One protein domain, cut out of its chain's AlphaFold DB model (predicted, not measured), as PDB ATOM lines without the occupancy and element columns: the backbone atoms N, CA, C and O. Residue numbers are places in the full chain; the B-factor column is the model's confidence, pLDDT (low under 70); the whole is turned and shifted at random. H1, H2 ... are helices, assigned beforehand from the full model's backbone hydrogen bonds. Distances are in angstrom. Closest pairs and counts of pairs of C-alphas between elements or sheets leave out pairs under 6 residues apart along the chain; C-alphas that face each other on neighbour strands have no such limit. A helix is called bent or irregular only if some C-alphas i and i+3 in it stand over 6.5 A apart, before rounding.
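Overview. This is residues 15 to 52 and 59 to 125 of the 125 residues of an uncharacterized protein of Verrucomicrobia bacterium (UniProt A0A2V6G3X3). What is the main picture? Two long rods of helix, the arm H1b of the bent helix H1 and the helix H4, run lengthwise near each other, and H2 crosses between them, packing on both. H3 lies across one end of this group, where the other arm of H1, H1a, packs on it. What is it made of? The printed part has 105 residues with four named helices, in the order H1, H2, H3, H4, and no named strand; the class is all helix, and the helix packing is mostly crossed, with 0 of 4 touching pairs at a shallow tilt. How large is it? It is only just compact, close to loose, with a radius of gyration of the C-alphas of 15.4 A, and it spans 52 by 24 by 24 A.

Arrangement. How does the first helix run? H1, residues 15 to 49, was assigned as one helix by its hydrogen bonds but is bent, with C-alphas 24 and 27 7.5 A apart. Its arms H1a, residues 15 to 24, and H1b, residues 27 to 49, stand at a steep tilt of 57 degrees. What does the next helix touch? H2, residues 59 to 81, is the hub, touching three other helices. H2 and H1b run opposite ways at a steep tilt of 38 degrees, and their closest C-alphas, those of Ser 32 and Pro 70, are 4.5 A apart. With residues 60 to 68 alone H2 touches H4, residues 101 to 123, opposite ways at a steep tilt of 61 degrees; the closest C-alphas, those of Gly 64 and Gly 115, are 3.6 A apart. Where does the short helix stand? H3, residues 83 to 97, touches H2 with residues 85 to 86 alone, at a steep tilt of 51 degrees, and the closest C-alphas, those of Thr 78 and Trp 86, are 5.2 A apart. H3 also touches H1a, opposite ways at a steep tilt of 64 degrees, with the closest C-alphas, those of Leu 21 and Phe 92, 6.0 A apart. H3 and H4 are close but not clearly touching and about perpendicular at 76 degrees. What else do the pairs and backbones show? H1b and H4 are near each other, with 7 pairs of C-alphas within 10 A, while H1a is apart from H2 and H4, and H1b is apart from H3. In H1b and H3 every O i to N i+4 pair is within hydrogen-bond range; H1a has 5 of 6, H2 15 of 19 and H4 17 of 19.

Along the chain. Where does the first helix lie? H1a begins at C-alpha 15, at (36.786, 24.790, 54.851), and is 14.8 A long; H1b is 32.3 A long and ends at C-alpha 49, at (49.397, 19.532, 8.916). How do the others follow? H2 is 34.0 A long, with a kink of 29 degrees near residue 75, and only just irregular: C-alphas 77 and 80 are 6.7 A apart. H3 is 21.1 A long. H4 is 32.1 A long and ends at C-alpha 123, at (46.711, 30.165, 8.782); it is neither bent nor irregular, but only just: C-alphas 103 and 106 are 6.3 A apart.

Size, cuts and confidence. How far does it reach? The two C-alphas farthest apart, those of Ala 16 and Arg 125, are 52.7 A apart, and Arg 125 is the chain's last residue. Is there a cut? Residues 53 to 58 are not printed, and C-alphas 52 and 59 are 11.7 A apart across the cut, which the link from H1 to H2 spans. What of the other links and the confidence? The links from H2 to H3 and from H3 to H4 are tight. The mean pLDDT of the printed part is 87.7, and no printed residue is under 70.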
ATOM      1  N   LEU A  15      36.633  26.197  55.251       81.94
ATOM      2  CA  LEU A  15      36.786  24.790  54.851       81.94
ATOM      3  C   LEU A  15      35.481  24.198  54.291       81.94
ATOM      4  O   LEU A  15      35.503  23.482  53.291       81.94
ATOM      5  N   ALA A  16      34.338  24.554  54.882       84.62
ATOM      6  CA  ALA A  16      33.018  24.124  54.423       84.62
ATOM      7  C   ALA A  16      32.698  24.586  52.984       84.62
ATOM      8  O   ALA A  16      32.160  23.805  52.193       84.62
ATOM      9  N   GLU A  17      33.089  25.814  52.616       87.25
ATOM     10  CA  GLU A  17      32.924  26.361  51.262       87.25
ATOM     11  C   GLU A  17      33.684  25.487  50.251       87.25
ATOM     12  O   GLU A  17      33.107  25.027  49.261       87.25
ATOM     13  N   TYR A  18      34.944  25.155  50.551       86.75
ATOM     14  CA  TYR A  18      35.781  24.320  49.687       86.75
ATOM     15  C   TYR A  18      35.181  22.930  49.440       86.75
ATOM     16  O   TYR A  18      35.075  22.504  48.288       86.75
ATOM     17  N   TYR A  19      34.741  22.220  50.486       87.56
ATOM     18  CA  TYR A  19      34.163  20.881  50.319       87.56
ATOM     19  C   TYR A  19      32.875  20.896  49.487       87.56
ATOM     20  O   TYR A  19      32.675  20.009  48.647       87.56
ATOM     21  N   SER A  20      32.033  21.917  49.671       89.94
ATOM     22  CA  SER A  20      30.796  22.075  48.900       89.94
ATOM     23  C   SER A  20      31.077  22.274  47.403       89.94
ATOM     24  O   SER A  20      30.476  21.610  46.551       89.94
ATOM     25  N   LEU A  21      32.062  23.116  47.077       88.62
ATOM     26  CA  LEU A  21      32.463  23.417  45.707       88.62
ATOM     27  C   LEU A  21      33.193  22.238  45.054       88.62
ATOM     28  O   LEU A  21      32.896  21.893  43.907       88.62
ATOM     29  N   ARG A  22      34.076  21.559  45.794       89.44
ATOM     30  CA  ARG A  22      34.830  20.396  45.307       89.44
ATOM     31  C   ARG A  22      33.905  19.292  44.817       89.44
ATOM     32  O   ARG A  22      34.102  18.770  43.724       89.44
ATOM     33  N   ARG A  23      32.860  18.947  45.578       89.56
ATOM     34  CA  ARG A  23      31.915  17.892  45.172       89.56
ATOM     35  C   ARG A  23      31.196  18.234  43.864       89.56
ATOM     36  O   ARG A  23      30.956  17.343  43.053       89.56
ATOM     37  N   ARG A  24      30.876  19.513  43.653       87.88
ATOM     38  CA  ARG A  24      30.137  19.996  42.480       87.88
ATOM     39  C   ARG A  24      31.017  20.112  41.233       87.88
ATOM     40  O   ARG A  24      30.564  19.757  40.148       87.88
ATOM     41  N   TYR A  25      32.257  20.579  41.374       91.25
ATOM     42  CA  TYR A  25      33.107  20.944  40.237       91.25
ATOM     43  C   TYR A  25      34.239  19.962  39.922       91.25
ATOM     44  O   TYR A  25      34.839  20.087  38.860       91.25
ATOM     45  N   ARG A  26      34.468  18.923  40.740       89.19
ATOM     46  CA  ARG A  26      35.507  17.904  40.486       89.19
ATOM     47  C   ARG A  26      35.426  17.269  39.096       89.19
ATOM     48  O   ARG A  26      36.450  17.024  38.475       89.19
ATOM     49  N   ARG A  27      34.220  16.998  38.581       90.56
ATOM     50  CA  ARG A  27      34.080  16.473  37.209       90.56
ATOM     51  C   ARG A  27      34.524  17.503  36.173       90.56
ATOM     52  O   ARG A  27      35.237  17.150  35.246       90.56
ATOM     53  N   LEU A  28      34.112  18.760  36.335       88.38
ATOM     54  CA  LEU A  28      34.462  19.839  35.409       88.38
ATOM     55  C   LEU A  28      35.967  20.136  35.423       88.38
ATOM     56  O   LEU A  28      36.535  20.421  34.380       88.38
ATOM     57  N   GLU A  29      36.613  20.004  36.580       88.75
ATOM     58  CA  GLU A  29      38.069  20.070  36.708       88.75
ATOM     59  C   GLU A  29      38.754  19.004  35.840       88.75
ATOM     60  O   GLU A  29      39.600  19.343  35.016       88.75
ATOM     61  N   VAL A  30      38.329  17.740  35.935       91.44
ATOM     62  CA  VAL A  30      38.863  16.657  35.090       91.44
ATOM     63  C   VAL A  30      38.621  16.945  33.606       91.44
ATOM     64  O   VAL A  30      39.547  16.841  32.806       91.44
ATOM     65  N   TRP A  31      37.413  17.379  33.233       90.44
ATOM     66  CA  TRP A  31      37.115  17.767  31.850       90.44
ATOM     67  C   TRP A  31      38.000  18.913  31.361       90.44
ATOM     68  O   TRP A  31      38.453  18.876  30.223       90.44
ATOM     69  N   SER A  32      38.293  19.901  32.209       87.62
ATOM     70  CA  SER A  32      39.203  20.991  31.856       87.62
ATOM     71  C   SER A  32      40.639  20.494  31.653       87.62
ATOM     72  O   SER A  32      41.294  20.894  30.700       87.62
ATOM     73  N   GLN A  33      41.121  19.551  32.464       90.31
ATOM     74  CA  GLN A  33      42.451  18.962  32.281       90.31
ATOM     75  C   GLN A  33      42.534  18.150  30.983       90.31
ATOM     76  O   GLN A  33      43.484  18.308  30.219       90.31
ATOM     77  N   LEU A  34      41.508  17.346  30.688       91.50
ATOM     78  CA  LEU A  34      41.404  16.627  29.416       91.50
ATOM     79  C   LEU A  34      41.344  17.592  28.229       91.50
ATOM     80  O   LEU A  34      41.991  17.356  27.214       91.50
ATOM     81  N   ALA A  35      40.623  18.704  28.370       89.31
ATOM     82  CA  ALA A  35      40.553  19.749  27.359       89.31
ATOM     83  C   ALA A  35      41.910  20.425  27.121       89.31
ATOM     84  O   ALA A  35      42.240  20.715  25.979       89.31
ATOM     85  N   ALA A  36      42.721  20.638  28.160       88.94
ATOM     86  CA  ALA A  36      44.081  21.153  27.998       88.94
ATOM     87  C   ALA A  36      44.967  20.182  27.201       88.94
ATOM     88  O   ALA A  36      45.670  20.605  26.285       88.94
ATOM     89  N   VAL A  37      44.882  18.877  27.491       91.12
ATOM     90  CA  VAL A  37      45.593  17.838  26.723       91.12
ATOM     91  C   VAL A  37      45.108  17.810  25.274       91.12
ATOM     92  O   VAL A  37      45.927  17.822  24.361       91.12
ATOM     93  N   ALA A  38      43.793  17.835  25.051       90.94
ATOM     94  CA  ALA A  38      43.212  17.877  23.713       90.94
ATOM     95  C   ALA A  38      43.629  19.139  22.942       90.94
ATOM     96  O   ALA A  38      43.965  19.052  21.766       90.94
ATOM     97  N   GLY A  39      43.672  20.294  23.611       88.00
ATOM     98  CA  GLY A  39      44.160  21.552  23.050       88.00
ATOM     99  C   GLY A  39      45.622  21.469  22.627       88.00
ATOM    100  O   GLY A  39      45.964  21.878  21.521       88.00
ATOM    101  N   LEU A  40      46.479  20.871  23.460       90.19
ATOM    102  CA  LEU A  40      47.885  20.653  23.127       90.19
ATOM    103  C   LEU A  40      48.043  19.692  21.941       90.19
ATOM    104  O   LEU A  40      48.748  20.011  20.988       90.19
ATOM    105  N   VAL A  41      47.357  18.547  21.956       90.81
ATOM    106  CA  VAL A  41      47.395  17.575  20.851       90.81
ATOM    107  C   VAL A  41      46.890  18.208  19.552       90.81
ATOM    108  O   VAL A  41      47.545  18.085  18.520       90.81
ATOM    109  N   GLY A  42      45.778  18.947  19.606       87.94
ATOM    110  CA  GLY A  42      45.237  19.679  18.462       87.94
ATOM    111  C   GLY A  42      46.205  20.737  17.933       87.94
ATOM    112  O   GLY A  42      46.391  20.847  16.725       87.94
ATOM    113  N   SER A  43      46.888  21.459  18.823       87.06
ATOM    114  CA  SER A  43      47.895  22.456  18.447       87.06
ATOM    115  C   SER A  43      49.086  21.836  17.706       87.06
ATOM    116  O   SER A  43      49.519  22.366  16.686       87.06
ATOM    117  N   ILE A  44      49.564  20.670  18.156       87.75
ATOM    118  CA  ILE A  44      50.644  19.921  17.501       87.75
ATOM    119  C   ILE A  44      50.174  19.409  16.139       87.75
ATOM    120  O   ILE A  44      50.892  19.542  15.151       87.75
ATOM    121  N   TRP A  45      48.956  18.867  16.072       88.25
ATOM    122  CA  TRP A  45      48.370  18.393  14.822       88.25
ATOM    123  C   TRP A  45      48.286  19.504  13.771       88.25
ATOM    124  O   TRP A  45      48.720  19.300  12.641       88.25
ATOM    125  N   ILE A  46      47.809  20.696  14.150       84.38
ATOM    126  CA  ILE A  46      47.755  21.874  13.267       84.38
ATOM    127  C   ILE A  46      49.146  22.206  12.716       84.38
ATOM    128  O   ILE A  46      49.295  22.419  11.516       84.38
ATOM    129  N   VAL A  47      50.170  22.217  13.571       85.00
ATOM    130  CA  VAL A  47      51.548  22.532  13.165       85.00
ATOM    131  C   VAL A  47      52.092  21.504  12.168       85.00
ATOM    132  O   VAL A  47      52.710  21.894  11.179       85.00
ATOM    133  N   ILE A  48      51.832  20.213  12.397       86.31
ATOM    134  CA  ILE A  48      52.247  19.130  11.492       86.31
ATOM    135  C   ILE A  48      51.537  19.254  10.140       86.31
ATOM    136  O   ILE A  48      52.192  19.194   9.102       86.31
ATOM    137  N   VAL A  49      50.213  19.449  10.142       86.50
ATOM    138  CA  VAL A  49      49.397  19.532   8.916       86.50
ATOM    139  C   VAL A  49      49.777  20.738   8.065       86.50
ATOM    140  O   VAL A  49      49.849  20.623   6.845       86.50
ATOM    141  N   LEU A  50      50.046  21.882   8.693       83.38
ATOM    142  CA  LEU A  50      50.443  23.099   7.988       83.38
ATOM    143  C   LEU A  50      51.914  23.076   7.528       83.38
ATOM    144  O   LEU A  50      52.359  24.019   6.880       83.38
ATOM    145  N   GLY A  51      52.687  22.033   7.863       79.38
ATOM    146  CA  GLY A  51      54.080  21.885   7.423       79.38
ATOM    147  C   GLY A  51      54.989  23.042   7.852       79.38
ATOM    148  O   GLY A  51      55.988  23.334   7.193       79.38
ATOM    149  N   VAL A  52      54.635  23.742   8.934       71.62
ATOM    150  CA  VAL A  52      55.308  24.982   9.326       71.62
ATOM    151  C   VAL A  52      56.644  24.636   9.983       71.62
ATOM    152  O   VAL A  52      56.688  24.008  11.038       71.62
ATOM    153  N   ILE A  59      55.326  27.829  19.191       84.88
ATOM    154  CA  ILE A  59      55.314  27.879  20.657       84.88
ATOM    155  C   ILE A  59      54.093  28.669  21.139       84.88
ATOM    156  O   ILE A  59      53.416  28.251  22.079       84.88
ATOM    157  N   GLY A  60      53.779  29.783  20.470       86.50
ATOM    158  CA  GLY A  60      52.602  30.594  20.773       86.50
ATOM    159  C   GLY A  60      51.288  29.838  20.568       86.50
ATOM    160  O   GLY A  60      50.408  29.910  21.425       86.50
ATOM    161  N   VAL A  61      51.175  29.052  19.493       86.69
ATOM    162  CA  VAL A  61      50.023  28.175  19.235       86.69
ATOM    163  C   VAL A  61      49.907  27.100  20.316       86.69
ATOM    164  O   VAL A  61      48.844  26.971  20.920       86.69
ATOM    165  N   GLY A  62      50.994  26.398  20.645       87.06
ATOM    166  CA  GLY A  62      50.979  25.367  21.687       87.06
ATOM    167  C   GLY A  62      50.561  25.904  23.058       87.06
ATOM    168  O   GLY A  62      49.601  25.418  23.659       87.06
ATOM    169  N   LEU A  63      51.240  26.947  23.541       87.19
ATOM    170  CA  LEU A  63      50.950  27.548  24.848       87.19
ATOM    171  C   LEU A  63      49.568  28.202  24.893       87.19
ATOM    172  O   LEU A  63      48.866  28.109  25.900       87.19
ATOM    173  N   GLY A  64      49.165  28.850  23.804       89.00
ATOM    174  CA  GLY A  64      47.876  29.506  23.720       89.00
ATOM    175  C   GLY A  64      46.714  28.523  23.751       89.00
ATOM    176  O   GLY A  64      45.801  28.693  24.555       89.00
ATOM    177  N   TRP A  65      46.761  27.453  22.952       88.31
ATOM    178  CA  TRP A  65      45.708  26.432  22.934       88.31
ATOM    179  C   TRP A  65      45.666  25.588  24.209       88.31
ATOM    180  O   TRP A  65      44.574  25.213  24.646       88.31
ATOM    181  N   LEU A  66      46.811  25.359  24.860       89.94
ATOM    182  CA  LEU A  66      46.881  24.707  26.172       89.94
ATOM    183  C   LEU A  66      46.037  25.442  27.227       89.94
ATOM    184  O   LEU A  66      45.418  24.808  28.078       89.94
ATOM    185  N   VAL A  67      46.004  26.777  27.166       88.94
ATOM    186  CA  VAL A  67      45.267  27.630  28.111       88.94
ATOM    187  C   VAL A  67      43.853  27.938  27.614       88.94
ATOM    188  O   VAL A  67      42.901  27.903  28.390       88.94
ATOM    189  N   LEU A  68      43.680  28.201  26.322       90.06
ATOM    190  CA  LEU A  68      42.402  28.607  25.742       90.06
ATOM    191  C   LEU A  68      41.362  27.480  25.790       90.06
ATOM    192  O   LEU A  68      40.219  27.707  26.183       90.06
ATOM    193  N   THR A  69      41.756  26.253  25.446       90.81
ATOM    194  CA  THR A  69      40.842  25.100  25.378       90.81
ATOM    195  C   THR A  69      40.149  24.790  26.712       90.81
ATOM    196  O   THR A  69      38.916  24.711  26.728       90.81
ATOM    197  N   PRO A  70      40.855  24.659  27.856       89.44
ATOM    198  CA  PRO A  70      40.190  24.438  29.137       89.44
ATOM    199  C   PRO A  70      39.270  25.600  29.521       89.44
ATOM    200  O   PRO A  70      38.169  25.351  30.009       89.44
ATOM    201  N   ILE A  71      39.672  26.851  29.265       90.44
ATOM    202  CA  ILE A  71      38.846  28.038  29.544       90.44
ATOM    203  C   ILE A  71      37.541  27.979  28.750       90.44
ATOM    204  O   ILE A  71      36.476  28.194  29.329       90.44
ATOM    205  N   LEU A  72      37.605  27.649  27.457       90.38
ATOM    206  CA  LEU A  72      36.428  27.509  26.599       90.38
ATOM    207  C   LEU A  72      35.499  26.400  27.089       90.38
ATOM    208  O   LEU A  72      34.291  26.609  27.170       90.38
ATOM    209  N   VAL A  73      36.046  25.248  27.482       91.38
ATOM    210  CA  VAL A  73      35.250  24.148  28.039       91.38
ATOM    211  C   VAL A  73      34.558  24.577  29.331       91.38
ATOM    212  O   VAL A  73      33.346  24.409  29.473       91.38
ATOM    213  N   ILE A  74      35.282  25.200  30.261       90.62
ATOM    214  CA  ILE A  74      34.689  25.713  31.502       90.62
ATOM    215  C   ILE A  74      33.589  26.732  31.176       90.62
ATOM    216  O   ILE A  74      32.509  26.673  31.768       90.62
ATOM    217  N   ALA A  75      33.831  27.634  30.224       89.81
ATOM    218  CA  ALA A  75      32.894  28.681  29.832       89.81
ATOM    219  C   ALA A  75      31.617  28.066  29.252       89.81
ATOM    220  O   ALA A  75      30.522  28.378  29.718       89.81
ATOM    221  N   LEU A  76      31.759  27.107  28.338       92.75
ATOM    222  CA  LEU A  76      30.657  26.388  27.706       92.75
ATOM    223  C   LEU A  76      29.776  25.657  28.727       92.75
ATOM    224  O   LEU A  76      28.555  25.656  28.610       92.75
ATOM    225  N   PHE A  77      30.365  25.065  29.768       89.88
ATOM    226  CA  PHE A  77      29.602  24.330  30.780       89.88
ATOM    227  C   PHE A  77      29.033  25.197  31.908       89.88
ATOM    228  O   PHE A  77      28.153  24.724  32.637       89.88
ATOM    229  N   THR A  78      29.519  26.421  32.104       89.81
ATOM    230  CA  THR A  78      29.117  27.266  33.241       89.81
ATOM    231  C   THR A  78      28.328  28.502  32.827       89.81
ATOM    232  O   THR A  78      27.319  28.771  33.476       89.81
ATOM    233  N   LEU A  79      28.706  29.198  31.748       88.56
ATOM    234  CA  LEU A  79      28.032  30.421  31.293       88.56
ATOM    235  C   LEU A  79      26.549  30.206  30.962       88.56
ATOM    236  O   LEU A  79      25.746  31.003  31.449       88.56
ATOM    237  N   PRO A  80      26.124  29.122  30.271       90.69
ATOM    238  CA  PRO A  80      24.700  28.887  30.003       90.69
ATOM    239  C   PRO A  80      23.860  28.681  31.268       90.69
ATOM    240  O   PRO A  80      22.639  28.756  31.237       90.69
ATOM    241  N   ARG A  81      24.510  28.394  32.400       88.88
ATOM    242  CA  ARG A  81      23.872  28.191  33.702       88.88
ATOM    243  C   ARG A  81      24.033  29.400  34.631       88.88
ATOM    244  O   ARG A  81      23.738  29.280  35.821       88.88
ATOM    245  N   GLY A  82      24.513  30.525  34.100       91.44
ATOM    246  CA  GLY A  82      24.662  31.799  34.790       91.44
ATOM    247  C   GLY A  82      26.102  32.146  35.177       91.44
ATOM    248  O   GLY A  82      26.926  31.289  35.511       91.44
ATOM    249  N   VAL A  83      26.386  33.452  35.206       90.69
ATOM    250  CA  VAL A  83      27.700  34.027  35.554       90.69
ATOM    251  C   VAL A  83      28.132  33.658  36.979       90.69
ATOM    252  O   VAL A  83      29.325  33.525  37.256       90.69
ATOM    253  N   GLU A  84      27.186  33.418  37.888       91.12
ATOM    254  CA  GLU A  84      27.490  32.934  39.237       91.12
ATOM    255  C   GLU A  84      28.183  31.568  39.227       91.12
ATOM    256  O   GLU A  84      29.143  31.363  39.967       91.12
ATOM    257  N   ARG A  85      27.780  30.639  38.345       88.56
ATOM    258  CA  ARG A  85      28.432  29.320  38.259       88.56
ATOM    259  C   ARG A  85      29.852  29.412  37.724       88.56
ATOM    260  O   ARG A  85      30.695  28.631  38.166       88.56
ATOM    261  N   TRP A  86      30.106  30.345  36.809       88.56
ATOM    262  CA  TRP A  86      31.452  30.672  36.342       88.56
ATOM    263  C   TRP A  86      32.302  31.205  37.501       88.56
ATOM    264  O   TRP A  86      33.381  30.676  37.768       88.56
ATOM    265  N   ARG A  87      31.781  32.169  38.273       88.81
ATOM    266  CA  ARG A  87      32.462  32.707  39.465       88.81
ATOM    267  C   ARG A  87      32.749  31.628  40.513       88.81
ATOM    268  O   ARG A  87      33.854  31.593  41.041       88.81
ATOM    269  N   HIS A  88      31.803  30.729  40.786       90.56
ATOM    270  CA  HIS A  88      31.986  29.629  41.738       90.56
ATOM    271  C   HIS A  88      33.046  28.616  41.293       90.56
ATOM    272  O   HIS A  88      33.803  28.130  42.132       90.56
ATOM    273  N   PHE A  89      33.140  28.312  39.995       89.31
ATOM    274  CA  PHE A  89      34.207  27.444  39.492       89.31
ATOM    275  C   PHE A  89      35.582  28.092  39.666       89.31
ATOM    276  O   PHE A  89      36.512  27.472  40.174       89.31
ATOM    277  N   TRP A  90      35.709  29.364  39.301       89.31
ATOM    278  CA  TRP A  90      36.960  30.092  39.480       89.31
ATOM    279  C   TRP A  90      37.330  30.251  40.953       89.31
ATOM    280  O   TRP A  90      38.501  30.131  41.301       89.31
ATOM    281  N   ARG A  91      36.342  30.434  41.835       88.94
ATOM    282  CA  ARG A  91      36.534  30.400  43.288       88.94
ATOM    283  C   ARG A  91      37.071  29.044  43.743       88.94
ATOM    284  O   ARG A  91      38.057  29.009  44.464       88.94
ATOM    285  N   PHE A  92      36.478  27.942  43.286       89.19
ATOM    286  CA  PHE A  92      37.002  26.597  43.538       89.19
ATOM    287  C   PHE A  92      38.463  26.465  43.085       89.19
ATOM    288  O   PHE A  92      39.291  25.982  43.850       89.19
ATOM    289  N   TYR A  93      38.797  26.958  41.892       85.69
ATOM    290  CA  TYR A  93      40.161  26.929  41.364       85.69
ATOM    291  C   TYR A  93      41.144  27.775  42.195       85.69
ATOM    292  O   TYR A  93      42.229  27.307  42.530       85.69
ATOM    293  N   GLU A  94      40.753  28.991  42.594       87.19
ATOM    294  CA  GLU A  94      41.528  29.873  43.485       87.19
ATOM    295  C   GLU A  94      41.834  29.184  44.826       87.19
ATOM    296  O   GLU A  94      42.954  29.287  45.331       87.19
ATOM    297  N   LEU A  95      40.872  28.432  45.374       87.00
ATOM    298  CA  LEU A  95      41.043  27.661  46.608       87.00
ATOM    299  C   LEU A  95      41.953  26.443  46.426       87.00
ATOM    300  O   LEU A  95      42.816  26.208  47.266       87.00
ATOM    301  N   THR A  96      41.788  25.690  45.338       85.50
ATOM    302  CA  THR A  96      42.590  24.491  45.046       85.50
ATOM    303  C   THR A  96      44.050  24.838  44.749       85.50
ATOM    304  O   THR A  96      44.960  24.151  45.209       85.50
ATOM    305  N   CYS A  97      44.297  25.911  43.993       81.62
ATOM    306  CA  CYS A  97      45.646  26.324  43.599       81.62
ATOM    307  C   CYS A  97      46.297  27.316  44.571       81.62
ATOM    308  O   CYS A  97      47.484  27.605  44.422       81.62
ATOM    309  N   HIS A  98      45.550  27.835  45.551       82.31
ATOM    310  CA  HIS A  98      45.989  28.874  46.490       82.31
ATOM    311  C   HIS A  98      46.554  30.134  45.806       82.31
ATOM    312  O   HIS A  98      47.450  30.785  46.342       82.31
ATOM    313  N   ILE A  99      46.056  30.479  44.615       81.44
ATOM    314  CA  ILE A  99      46.528  31.621  43.816       81.44
ATOM    315  C   ILE A  99      45.345  32.514  43.471       81.44
ATOM    316  O   ILE A  99      44.319  32.035  42.985       81.44
ATOM    317  N   SER A 100      45.512  33.821  43.669       85.00
ATOM    318  CA  SER A 100      44.483  34.800  43.337       85.00
ATOM    319  C   SER A 100      44.141  34.823  41.844       85.00
ATOM    320  O   SER A 100      45.007  34.952  40.972       85.00
ATOM    321  N   LEU A 101      42.840  34.847  41.555       83.19
ATOM    322  CA  LEU A 101      42.297  35.078  40.213       83.19
ATOM    323  C   LEU A 101      42.751  36.397  39.588       83.19
ATOM    324  O   LEU A 101      42.867  36.482  38.370       83.19
ATOM    325  N   ARG A 102      43.008  37.423  40.410       82.44
ATOM    326  CA  ARG A 102      43.436  38.745  39.925       82.44
ATOM    327  C   ARG A 102      44.781  38.687  39.206       82.44
ATOM    328  O   ARG A 102      45.005  39.471  38.294       82.44
ATOM    329  N   PHE A 103      45.641  37.753  39.601       81.81
ATOM    330  CA  PHE A 103      46.917  37.503  38.939       81.81
ATOM    331  C   PHE A 103      46.768  36.521  37.772       81.81
ATOM    332  O   PHE A 103      47.345  36.723  36.709       81.81
ATOM    333  N   LEU A 104      45.965  35.468  37.946       83.38
ATOM    334  CA  LEU A 104      45.797  34.429  36.930       83.38
ATOM    335  C   LEU A 104      45.102  34.949  35.658       83.38
ATOM    336  O   LEU A 104      45.498  34.599  34.551       83.38
ATOM    337  N   ALA A 105      44.084  35.801  35.815       84.75
ATOM    338  CA  ALA A 105      43.277  36.318  34.712       84.75
ATOM    339  C   ALA A 105      44.091  37.053  33.626       84.75
ATOM    340  O   ALA A 105      43.961  36.671  32.463       84.75
ATOM    341  N   PRO A 106      44.948  38.052  33.938       86.75
ATOM    342  CA  PRO A 106      45.744  38.727  32.910       86.75
ATOM    343  C   PRO A 106      46.766  37.794  32.250       86.75
ATOM    344  O   PRO A 106      46.979  37.886  31.045       86.75
ATOM    345  N   VAL A 107      47.353  36.855  33.002       87.00
ATOM    346  CA  VAL A 107      48.285  35.855  32.454       87.00
ATOM    347  C   VAL A 107      47.572  34.955  31.446       87.00
ATOM    348  O   VAL A 107      48.062  34.740  30.340       87.00
ATOM    349  N   TYR A 108      46.383  34.462  31.798       86.88
ATOM    350  CA  TYR A 108      45.580  33.620  30.914       86.88
ATOM    351  C   TYR A 108      45.120  34.393  29.679       86.88
ATOM    352  O   TYR A 108      45.194  33.861  28.573       86.88
ATOM    353  N   ALA A 109      44.709  35.652  29.846       88.56
ATOM    354  CA  ALA A 109      44.348  36.522  28.734       88.56
ATOM    355  C   ALA A 109      45.525  36.723  27.767       88.56
ATOM    356  O   ALA A 109      45.347  36.563  26.563       88.56
ATOM    357  N   ALA A 110      46.731  36.985  28.282       90.31
ATOM    358  CA  ALA A 110      47.930  37.132  27.460       90.31
ATOM    359  C   ALA A 110      48.227  35.860  26.648       90.31
ATOM    360  O   ALA A 110      48.406  35.942  25.435       90.31
ATOM    361  N   PHE A 111      48.199  34.680  27.279       90.69
ATOM    362  CA  PHE A 111      48.392  33.413  26.562       90.69
ATOM    363  C   PHE A 111      47.302  33.149  25.520       90.69
ATOM    364  O   PHE A 111      47.616  32.694  24.422       90.69
ATOM    365  N   CYS A 112      46.040  33.476  25.814       89.25
ATOM    366  CA  CYS A 112      44.950  33.339  24.845       89.25
ATOM    367  C   CYS A 112      45.164  34.241  23.624       89.25
ATOM    368  O   CYS A 112      45.036  33.775  22.496       89.25
ATOM    369  N   VAL A 113      45.534  35.509  23.836       91.81
ATOM    370  CA  VAL A 113      45.823  36.452  22.744       91.81
ATOM    371  C   VAL A 113      47.003  35.963  21.912       91.81
ATOM    372  O   VAL A 113      46.892  35.903  20.690       91.81
ATOM    373  N   VAL A 114      48.099  35.543  22.553       90.12
ATOM    374  CA  VAL A 114      49.260  34.972  21.853       90.12
ATOM    375  C   VAL A 114      48.850  33.750  21.032       90.12
ATOM    376  O   VAL A 114      49.237  33.652  19.870       90.12
ATOM    377  N   GLY A 115      48.025  32.860  21.586       88.19
ATOM    378  CA  GLY A 115      47.487  31.693  20.885       88.19
ATOM    379  C   GLY A 115      46.698  32.047  19.635       88.19
ATOM    380  O   GLY A 115      46.975  31.513  18.561       88.19
ATOM    381  N   ILE A 116      45.740  32.964  19.767       89.00
ATOM    382  CA  ILE A 116      44.876  33.410  18.668       89.00
ATOM    383  C   ILE A 116      45.708  34.082  17.576       89.00
ATOM    384  O   ILE A 116      45.592  33.706  16.412       89.00
ATOM    385  N   VAL A 117      46.587  35.020  17.942       91.56
ATOM    386  CA  VAL A 117      47.451  35.729  16.987       91.56
ATOM    387  C   VAL A 117      48.381  34.753  16.276       91.56
ATOM    388  O   VAL A 117      48.471  34.778  15.054       91.56
ATOM    389  N   SER A 118      49.024  33.846  17.015       87.31
ATOM    390  CA  SER A 118      49.929  32.854  16.426       87.31
ATOM    391  C   SER A 118      49.181  31.917  15.479       87.31
ATOM    392  O   SER A 118      49.667  31.638  14.390       87.31
ATOM    393  N   THR A 119      47.969  31.490  15.847       86.00
ATOM    394  CA  THR A 119      47.129  30.644  14.986       86.00
ATOM    395  C   THR A 119      46.727  31.392  13.715       86.00
ATOM    396  O   THR A 119      46.846  30.843  12.626       86.00
ATOM    397  N   ALA A 120      46.313  32.657  13.829       88.44
ATOM    398  CA  ALA A 120      45.960  33.484  12.678       88.44
ATOM    399  C   ALA A 120      47.154  33.694  11.731       88.44
ATOM    400  O   ALA A 120      47.004  33.548  10.523       88.44
ATOM    401  N   VAL A 121      48.346  33.973  12.266       87.56
ATOM    402  CA  VAL A 121      49.571  34.130  11.465       87.56
ATOM    403  C   VAL A 121      49.933  32.838  10.732       87.56
ATOM    404  O   VAL A 121      50.357  32.906   9.582       87.56
ATOM    405  N   LEU A 122      49.769  31.675  11.369       84.31
ATOM    406  CA  LEU A 122      50.036  30.387  10.722       84.31
ATOM    407  C   LEU A 122      49.028  30.055   9.618       84.31
ATOM    408  O   LEU A 122      49.426  29.475   8.620       84.31
ATOM    409  N   LEU A 123      47.755  30.422   9.782       84.56
ATOM    410  CA  LEU A 123      46.711  30.165   8.782       84.56
ATOM    411  C   LEU A 123      46.771  31.105   7.569       84.56
ATOM    412  O   LEU A 123      46.211  30.783   6.527       84.56
ATOM    413  N   LEU A 124      47.392  32.277   7.713       85.31
ATOM    414  CA  LEU A 124      47.547  33.266   6.638       85.31
ATOM    415  C   LEU A 124      48.827  33.074   5.804       85.31
ATOM    416  O   LEU A 124      49.063  33.858   4.887       85.31
ATOM    417  N   ARG A 125      49.666  32.092   6.147       71.31
ATOM    418  CA  ARG A 125      50.871  31.718   5.393       71.31
ATOM    419  C   ARG A 125      50.588  30.543   4.474       71.31
ATOM    420  O   ARG A 125      51.189  30.549   3.380       71.31
TER     421      ARG A 125